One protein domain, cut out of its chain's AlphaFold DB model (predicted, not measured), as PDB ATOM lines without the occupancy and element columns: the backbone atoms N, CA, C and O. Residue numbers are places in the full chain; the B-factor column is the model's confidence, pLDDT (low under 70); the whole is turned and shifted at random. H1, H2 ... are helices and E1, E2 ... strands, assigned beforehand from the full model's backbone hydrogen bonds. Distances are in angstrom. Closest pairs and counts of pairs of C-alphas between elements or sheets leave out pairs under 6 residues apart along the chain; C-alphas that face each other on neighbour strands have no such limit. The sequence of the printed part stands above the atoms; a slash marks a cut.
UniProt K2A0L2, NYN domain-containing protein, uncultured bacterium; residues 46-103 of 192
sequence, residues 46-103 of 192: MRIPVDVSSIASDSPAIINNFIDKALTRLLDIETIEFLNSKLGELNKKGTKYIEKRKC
ATOM      1  N   MET A  46      64.458 178.855 211.658       94.62
ATOM      2  CA  MET A  46      64.087 177.915 212.710       94.62
ATOM      3  C   MET A  46      64.636 176.536 212.376       94.62
ATOM      4  O   MET A  46      64.415 176.037 211.273       94.62
ATOM      5  N   ARG A  47      65.307 175.906 213.339       95.00
ATOM      6  CA  ARG A  47      65.716 174.504 213.251       95.00
ATOM      7  C   ARG A  47      64.637 173.645 213.889       95.00
ATOM      8  O   ARG A  47      64.460 173.693 215.103       95.00
ATOM      9  N   ILE A  48      63.897 172.911 213.068       94.75
ATOM     10  CA  ILE A  48      62.856 171.995 213.536       94.75
ATOM     11  C   ILE A  48      63.496 170.614 213.686       94.75
ATOM     12  O   ILE A  48      64.037 170.106 212.698       94.75
ATOM     13  N   PRO A  49      63.490 170.016 214.889       94.69
ATOM     14  CA  PRO A  49      64.142 168.737 215.118       94.69
ATOM     15  C   PRO A  49      63.439 167.620 214.341       94.69
ATOM     16  O   PRO A  49      62.214 167.527 214.337       94.69
ATOM     17  N   VAL A  50      64.245 166.764 213.715       96.31
ATOM     18  CA  VAL A  50      63.830 165.475 213.132       96.31
ATOM     19  C   VAL A  50      64.593 164.311 213.772       96.31
ATOM     20  O   VAL A  50      64.607 163.207 213.240       96.31
ATOM     21  N   ASP A  51      65.301 164.572 214.874       96.69
ATOM     22  CA  ASP A  51      66.074 163.565 215.590       96.69
ATOM     23  C   ASP A  51      65.165 162.689 216.446       96.69
ATOM     24  O   ASP A  51      64.538 163.179 217.386       96.69
ATOM     25  N   VAL A  52      65.124 161.396 216.131       97.06
ATOM     26  CA  VAL A  52      64.334 160.406 216.870       97.06
ATOM     27  C   VAL A  52      65.173 159.581 217.850       97.06
ATOM     28  O   VAL A  52      64.635 158.732 218.547       97.06
ATOM     29  N   SER A  53      66.488 159.821 217.943       94.56
ATOM     30  CA  SER A  53      67.385 158.990 218.768       94.56
ATOM     31  C   SER A  53      67.112 159.042 220.276       94.56
ATOM     32  O   SER A  53      67.519 158.132 220.991       94.56
ATOM     33  N   SER A  54      66.403 160.071 220.746       93.62
ATOM     34  CA  SER A  54      66.070 160.278 222.163       93.62
ATOM     35  C   SER A  54      64.595 160.025 222.498       93.62
ATOM     36  O   SER A  54      64.151 160.414 223.577       93.62
ATOM     37  N   ILE A  55      63.817 159.433 221.587       95.62
ATOM     38  CA  ILE A  55      62.397 159.113 221.807       95.62
ATOM     39  C   ILE A  55      62.128 157.620 221.590       95.62
ATOM     40  O   ILE A  55      62.883 156.938 220.900       95.62
ATOM     41  N   ALA A  56      61.043 157.114 222.181       96.38
ATOM     42  CA  ALA A  56      60.553 155.765 221.902       96.38
ATOM     43  C   ALA A  56      60.067 155.646 220.445       96.38
ATOM     44  O   ALA A  56      59.653 156.644 219.846       96.38
ATOM     45  N   SER A  57      60.110 154.435 219.878       94.75
ATOM     46  CA  SER A  57      59.719 154.178 218.482       94.75
ATOM     47  C   SER A  57      58.275 154.579 218.196       94.75
ATOM     48  O   SER A  57      57.997 155.140 217.139       94.75
ATOM     49  N   ASP A  58      57.385 154.366 219.159       95.56
ATOM     50  CA  ASP A  58      55.952 154.659 219.115       95.56
ATOM     51  C   ASP A  58      55.602 156.110 219.495       95.56
ATOM     52  O   ASP A  58      54.432 156.499 219.511       95.56
ATOM     53  N   SER A  59      56.596 156.951 219.798       96.50
ATOM     54  CA  SER A  59      56.347 158.311 220.267       96.50
ATOM     55  C   SER A  59      55.988 159.266 219.118       96.50
ATOM     56  O   SER A  59      56.798 159.478 218.212       96.50
ATOM     57  N   PRO A  60      54.848 159.981 219.178       95.69
ATOM     58  CA  PRO A  60      54.480 160.961 218.157       95.69
ATOM     59  C   PRO A  60      55.180 162.322 218.335       95.69
ATOM     60  O   PRO A  60      54.864 163.274 217.620       95.69
ATOM     61  N   ALA A  61      56.091 162.470 219.306       95.38
ATOM     62  CA  ALA A  61      56.643 163.765 219.719       95.38
ATOM     63  C   ALA A  61      57.289 164.551 218.566       95.38
ATOM     64  O   ALA A  61      57.046 165.750 218.429       95.38
ATOM     65  N   ILE A  62      58.070 163.877 217.718       95.44
ATOM     66  CA  ILE A  62      58.721 164.511 216.566       95.44
ATOM     67  C   ILE A  62      57.727 164.727 215.420       95.44
ATOM     68  O   ILE A  62      57.715 165.803 214.825       95.44
ATOM     69  N   ILE A  63      56.843 163.762 215.155       95.25
ATOM     70  CA  ILE A  63      55.811 163.844 214.107       95.25
ATOM     71  C   ILE A  63      54.865 165.033 214.326       95.25
ATOM     72  O   ILE A  63      54.550 165.760 213.381       95.25
ATOM     73  N   ASN A  64      54.500 165.311 215.579       95.25
ATOM     74  CA  ASN A  64      53.655 166.446 215.963       95.25
ATOM     75  C   ASN A  64      54.250 167.825 215.625       95.25
ATOM     76  O   ASN A  64      53.528 168.820 215.673       95.25
ATOM     77  N   ASN A  65      55.539 167.918 215.285       93.69
ATOM     78  CA  ASN A  65      56.125 169.168 214.796       93.69
ATOM     79  C   ASN A  65      55.765 169.460 213.328       93.69
ATOM     80  O   ASN A  65      55.988 170.580 212.860       93.69
ATOM     81  N   PHE A  66      55.249 168.469 212.593       93.50
ATOM     82  CA  PHE A  66      55.064 168.528 211.139       93.50
ATOM     83  C   PHE A  66      53.615 168.372 210.691       93.50
ATOM     84  O   PHE A  66      53.254 168.923 209.652       93.50
ATOM     85  N   ILE A  67      52.800 167.645 211.454       93.94
ATOM     86  CA  ILE A  67      51.389 167.416 211.136       93.94
ATOM     87  C   ILE A  67      50.480 167.884 212.271       93.94
ATOM     88  O   ILE A  67      50.909 168.039 213.416       93.94
ATOM     89  N   ASP A  68      49.214 168.120 211.933       93.62
ATOM     90  CA  ASP A  68      48.205 168.520 212.905       93.62
ATOM     91  C   ASP A  68      47.963 167.422 213.953       93.62
ATOM     92  O   ASP A  68      47.923 166.233 213.636       93.62
ATOM     93  N   LYS A  69      47.757 167.820 215.212       92.56
ATOM     94  CA  LYS A  69      47.563 166.869 216.317       92.56
ATOM     95  C   LYS A  69      46.289 166.043 216.174       92.56
ATOM     96  O   LYS A  69      46.267 164.913 216.652       92.56
ATOM     97  N   ALA A  70      45.230 166.591 215.578       95.06
ATOM     98  CA  ALA A  70      44.013 165.837 215.306       95.06
ATOM     99  C   ALA A  70      44.290 164.735 214.282       95.06
ATOM    100  O   ALA A  70      43.835 163.615 214.484       95.06
ATOM    101  N   LEU A  71      45.110 165.017 213.261       94.75
ATOM    102  CA  LEU A  71      45.559 163.992 212.321       94.75
ATOM    103  C   LEU A  71      46.424 162.936 213.016       94.75
ATOM    104  O   LEU A  71      46.165 161.752 212.845       94.75
ATOM    105  N   THR A  72      47.394 163.337 213.846       94.38
ATOM    106  CA  THR A  72      48.253 162.376 214.563       94.38
ATOM    107  C   THR A  72      47.454 161.402 215.432       94.38
ATOM    108  O   THR A  72      47.836 160.246 215.551       94.38
ATOM    109  N   ARG A  73      46.331 161.836 216.022       94.25
ATOM    110  CA  ARG A  73      45.453 160.975 216.842       94.25
ATOM    111  C   ARG A  73      44.720 159.895 216.048       94.25
ATOM    112  O   ARG A  73      44.201 158.968 216.657       94.25
ATOM    113  N   LEU A  74      44.631 160.043 214.728       96.75
ATOM    114  CA  LEU A  74      44.012 159.062 213.838       96.75
ATOM    115  C   LEU A  74      45.018 158.021 213.329       96.75
ATOM    116  O   LEU A  74      44.612 157.082 212.652       96.75
ATOM    117  N   LEU A  75      46.311 158.197 213.618       96.50
ATOM    118  CA  LEU A  75      47.357 157.260 213.225       96.50
ATOM    119  C   LEU A  75      47.481 156.152 214.272       96.50
ATOM    120  O   LEU A  75      47.501 156.424 215.474       96.50
ATOM    121  N   ASP A  76      47.578 154.910 213.809       97.00
ATOM    122  CA  ASP A  76      47.909 153.781 214.671       97.00
ATOM    123  C   ASP A  76      49.397 153.785 215.062       97.00
ATOM    124  O   ASP A  76      50.224 154.528 214.522       97.00
ATOM    125  N   ILE A  77      49.726 152.953 216.051       96.69
ATOM    126  CA  ILE A  77      51.086 152.840 216.586       96.69
ATOM    127  C   ILE A  77      52.059 152.404 215.483       96.69
ATOM    128  O   ILE A  77      53.113 153.019 215.338       96.69
ATOM    129  N   GLU A  78      51.681 151.421 214.660       97.88
ATOM    130  CA  GLU A  78      52.517 150.909 213.565       97.88
ATOM    131  C   GLU A  78      52.902 152.017 212.571       97.88
ATOM    132  O   GLU A  78      54.054 152.108 212.137       97.88
ATOM    133  N   THR A  79      51.972 152.922 212.257       97.81
ATOM    134  CA  THR A  79      52.230 154.077 211.393       97.81
ATOM    135  C   THR A  79      53.192 155.064 212.046       97.81
ATOM    136  O   THR A  79      54.095 155.571 211.374       97.81
ATOM    137  N   ILE A  80      53.047 155.347 213.345       97.69
ATOM    138  CA  ILE A  80      53.976 156.234 214.064       97.69
ATOM    139  C   ILE A  80      55.386 155.639 214.087       97.69
ATOM    140  O   ILE A  80      56.349 156.343 213.763       97.69
ATOM    141  N   GLU A  81      55.512 154.346 214.382       98.12
ATOM    142  CA  GLU A  81      56.790 153.633 214.354       98.12
ATOM    143  C   GLU A  81      57.423 153.657 212.963       98.12
ATOM    144  O   GLU A  81      58.614 153.958 212.814       98.12
ATOM    145  N   PHE A  82      56.619 153.424 211.924       98.06
ATOM    146  CA  PHE A  82      57.068 153.510 210.542       98.06
ATOM    147  C   PHE A  82      57.597 154.908 210.203       98.06
ATOM    148  O   PHE A  82      58.701 155.033 209.663       98.06
ATOM    149  N   LEU A  83      56.865 155.972 210.548       97.38
ATOM    150  CA  LEU A  83      57.294 157.346 210.278       97.38
ATOM    151  C   LEU A  83      58.579 157.698 211.042       97.38
ATOM    152  O   LEU A  83      59.513 158.251 210.451       97.38
ATOM    153  N   ASN A  84      58.678 157.316 212.317       97.75
ATOM    154  CA  ASN A  84      59.895 157.496 213.106       97.75
ATOM    155  C   ASN A  84      61.077 156.713 212.516       97.75
ATOM    156  O   ASN A  84      62.194 157.234 212.487       97.75
ATOM    157  N   SER A  85      60.855 155.521 211.951       97.75
ATOM    158  CA  SER A  85      61.914 154.761 211.268       97.75
ATOM    159  C   SER A  85      62.496 155.526 210.071       97.75
ATOM    160  O   SER A  85      63.718 155.572 209.898       97.75
ATOM    161  N   LYS A  86      61.649 156.222 209.295       97.75
ATOM    162  CA  LYS A  86      62.078 157.061 208.163       97.75
ATOM    163  C   LYS A  86      62.847 158.293 208.608       97.75
ATOM    164  O   LYS A  86      63.849 158.643 207.985       97.75
ATOM    165  N   LEU A  87      62.457 158.909 209.720       97.00
ATOM    166  CA  LEU A  87      63.263 159.965 210.337       97.00
ATOM    167  C   LEU A  87      64.606 159.424 210.853       97.00
ATOM    168  O   LEU A  87      65.643 160.058 210.659       97.00
ATOM    169  N   GLY A  88      64.624 158.212 211.407       97.38
ATOM    170  CA  GLY A  88      65.847 157.516 211.810       97.38
ATOM    171  C   GLY A  88      66.811 157.270 210.644       97.38
ATOM    172  O   GLY A  88      68.022 157.448 210.793       97.38
ATOM    173  N   GLU A  89      66.306 156.928 209.455       97.50
ATOM    174  CA  GLU A  89      67.116 156.834 208.229       97.50
ATOM    175  C   GLU A  89      67.770 158.180 207.866       97.50
ATOM    176  O   GLU A  89      68.940 158.210 207.473       97.50
ATOM    177  N   LEU A  90      67.061 159.302 208.036       96.25
ATOM    178  CA  LEU A  90      67.626 160.645 207.842       96.25
ATOM    179  C   LEU A  90      68.689 160.967 208.897       96.25
ATOM    180  O   LEU A  90      69.748 161.504 208.570       96.25
ATOM    181  N   ASN A  91      68.452 160.586 210.152       96.50
ATOM    182  CA  ASN A  91      69.414 160.789 211.231       96.50
ATOM    183  C   ASN A  91      70.719 160.022 210.987       96.50
ATOM    184  O   ASN A  91      71.789 160.572 211.243       96.50
ATOM    185  N   LYS A  92      70.645 158.797 210.443       96.75
ATOM    186  CA  LYS A  92      71.820 158.004 210.028       96.75
ATOM    187  C   LYS A  92      72.626 158.688 208.920       96.75
ATOM    188  O   LYS A  92      73.837 158.518 208.856       96.75
ATOM    189  N   LYS A  93      71.971 159.497 208.082       96.50
ATOM    190  CA  LYS A  93      72.609 160.339 207.053       96.50
ATOM    191  C   LYS A  93      73.127 161.679 207.600       96.50
ATOM    192  O   LYS A  93      73.610 162.502 206.831       96.50
ATOM    193  N   GLY A  94      73.021 161.914 208.911       96.19
ATOM    194  CA  GLY A  94      73.476 163.136 209.582       96.19
ATOM    195  C   GLY A  94      72.431 164.255 209.664       96.19
ATOM    196  O   GLY A  94      72.694 165.294 210.267       96.19
ATOM    197  N   THR A  95      71.226 164.071 209.115       96.50
ATOM    198  CA  THR A  95      70.162 165.081 209.186       96.50
ATOM    199  C   THR A  95      69.402 164.958 210.504       96.50
ATOM    200  O   THR A  95      68.601 164.043 210.686       96.50
ATOM    201  N   LYS A  96      69.655 165.885 211.435       96.19
ATOM    202  CA  LYS A  96      69.018 165.932 212.768       96.19
ATOM    203  C   LYS A  96      67.970 167.035 212.926       96.19
ATOM    204  O   LYS A  96      67.151 167.000 213.841       96.19
ATOM    205  N   TYR A  97      67.966 168.005 212.022       96.38
ATOM    206  CA  TYR A  97      66.971 169.068 211.959       96.38
ATOM    207  C   TYR A  97      66.730 169.466 210.506       96.38
ATOM    208  O   TYR A  97      67.578 169.236 209.641       96.38
ATOM    209  N   ILE A  98      65.588 170.101 210.259       94.62
ATOM    210  CA  ILE A  98      65.321 170.831 209.020       94.62
ATOM    211  C   ILE A  98      65.271 172.329 209.300       94.62
ATOM    212  O   ILE A  98      64.906 172.757 210.398       94.62
ATOM    213  N   GLU A  99      65.623 173.137 208.308       94.31
ATOM    214  CA  GLU A  99      65.548 174.591 208.414       94.31
ATOM    215  C   GLU A  99      64.252 175.112 207.794       94.31
ATOM    216  O   GLU A  99      63.968 174.897 206.616       94.31
ATOM    217  N   LYS A 100      63.467 175.840 208.591       93.00
ATOM    218  CA  LYS A 100      62.269 176.553 208.143       93.00
ATOM    219  C   LYS A 100      62.477 178.048 208.322       93.00
ATOM    220  O   LYS A 100      62.771 178.518 209.419       93.00
ATOM    221  N   ARG A 101      62.287 178.812 207.249       91.88
ATOM    222  CA  ARG A 101      62.293 180.279 207.295       91.88
ATOM    223  C   ARG A 101      60.911 180.775 207.724       91.88
ATOM    224  O   ARG A 101      59.909 180.322 207.175       91.88
ATOM    225  N   LYS A 102      60.852 181.693 208.691       92.00
ATOM    226  CA  LYS A 102      59.624 182.372 209.125       92.00
ATOM    227  C   LYS A 102      59.824 183.883 209.079       92.00
ATOM    228  O   LYS A 102      60.759 184.406 209.681       92.00
ATOM    229  N   CYS A 103      58.937 184.567 208.368       93.00
ATOM    230  CA  CYS A 103      58.848 186.020 208.335       93.00
ATOM    231  C   CYS A 103      57.446 186.381 207.837       93.00
ATOM    232  O   CYS A 103      57.141 186.120 206.678       93.00
TER     233      CYS A 103
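Overview. This is residues 46 to 103 of the 192 residues of the protein "NYN domain-containing protein" of uncultured bacterium (UniProt K2A0L2). A two-stranded ribbon, E1 and E2, and the long helix H2 make a flat L, joined by a tight link, while residues 50 to 68, with no named element, wind past H2 to the small helix H1 at the far side. The printed part has 58 residues, in the order E1, H1, H2, E2; the class is mixed, helices and strands. The sheet, E1 - E2, is antiparallel. The whole is compact, with a radius of gyration of the C-alphas of 11.6 A and spans of 32 by 28 by 15 A.

Arrangement. Begin at E1, residues 46 to 49, and E2, residues 97 to 102: these neighbours are antiparallel, their directions at 149 degrees. Look for N 46 and O 100, 2.8 A apart and within hydrogen-bond range. C-alphas 49 and 97 face each other at 4.3 A. H2, residues 77 to 92, is apart from E1, and every O i to N i+4 pair in it is within hydrogen-bond range. H1, residues 69 to 72, is too short for such a pair; it is apart from E2, and only just apart from H2, closest 8.4 A.

Along the chain. Find C-alpha 46 at (64.087, 177.915, 212.710), where E1 begins. H2 runs 22.4 A from C-alpha 77 at (51.086, 152.840, 216.586). E2 runs 15.5 A to C-alpha 102 at (59.624, 182.372, 209.125). E1 spans 9.5 A and H1 4.9 A.

Size, cuts and confidence. The C-alphas farthest apart, of Glu 78 and Cys 103, are 36.1 A apart. The printed part has no cut; the link from E1 to H1 is long, 19 residues. No printed residue is under 70 in pLDDT.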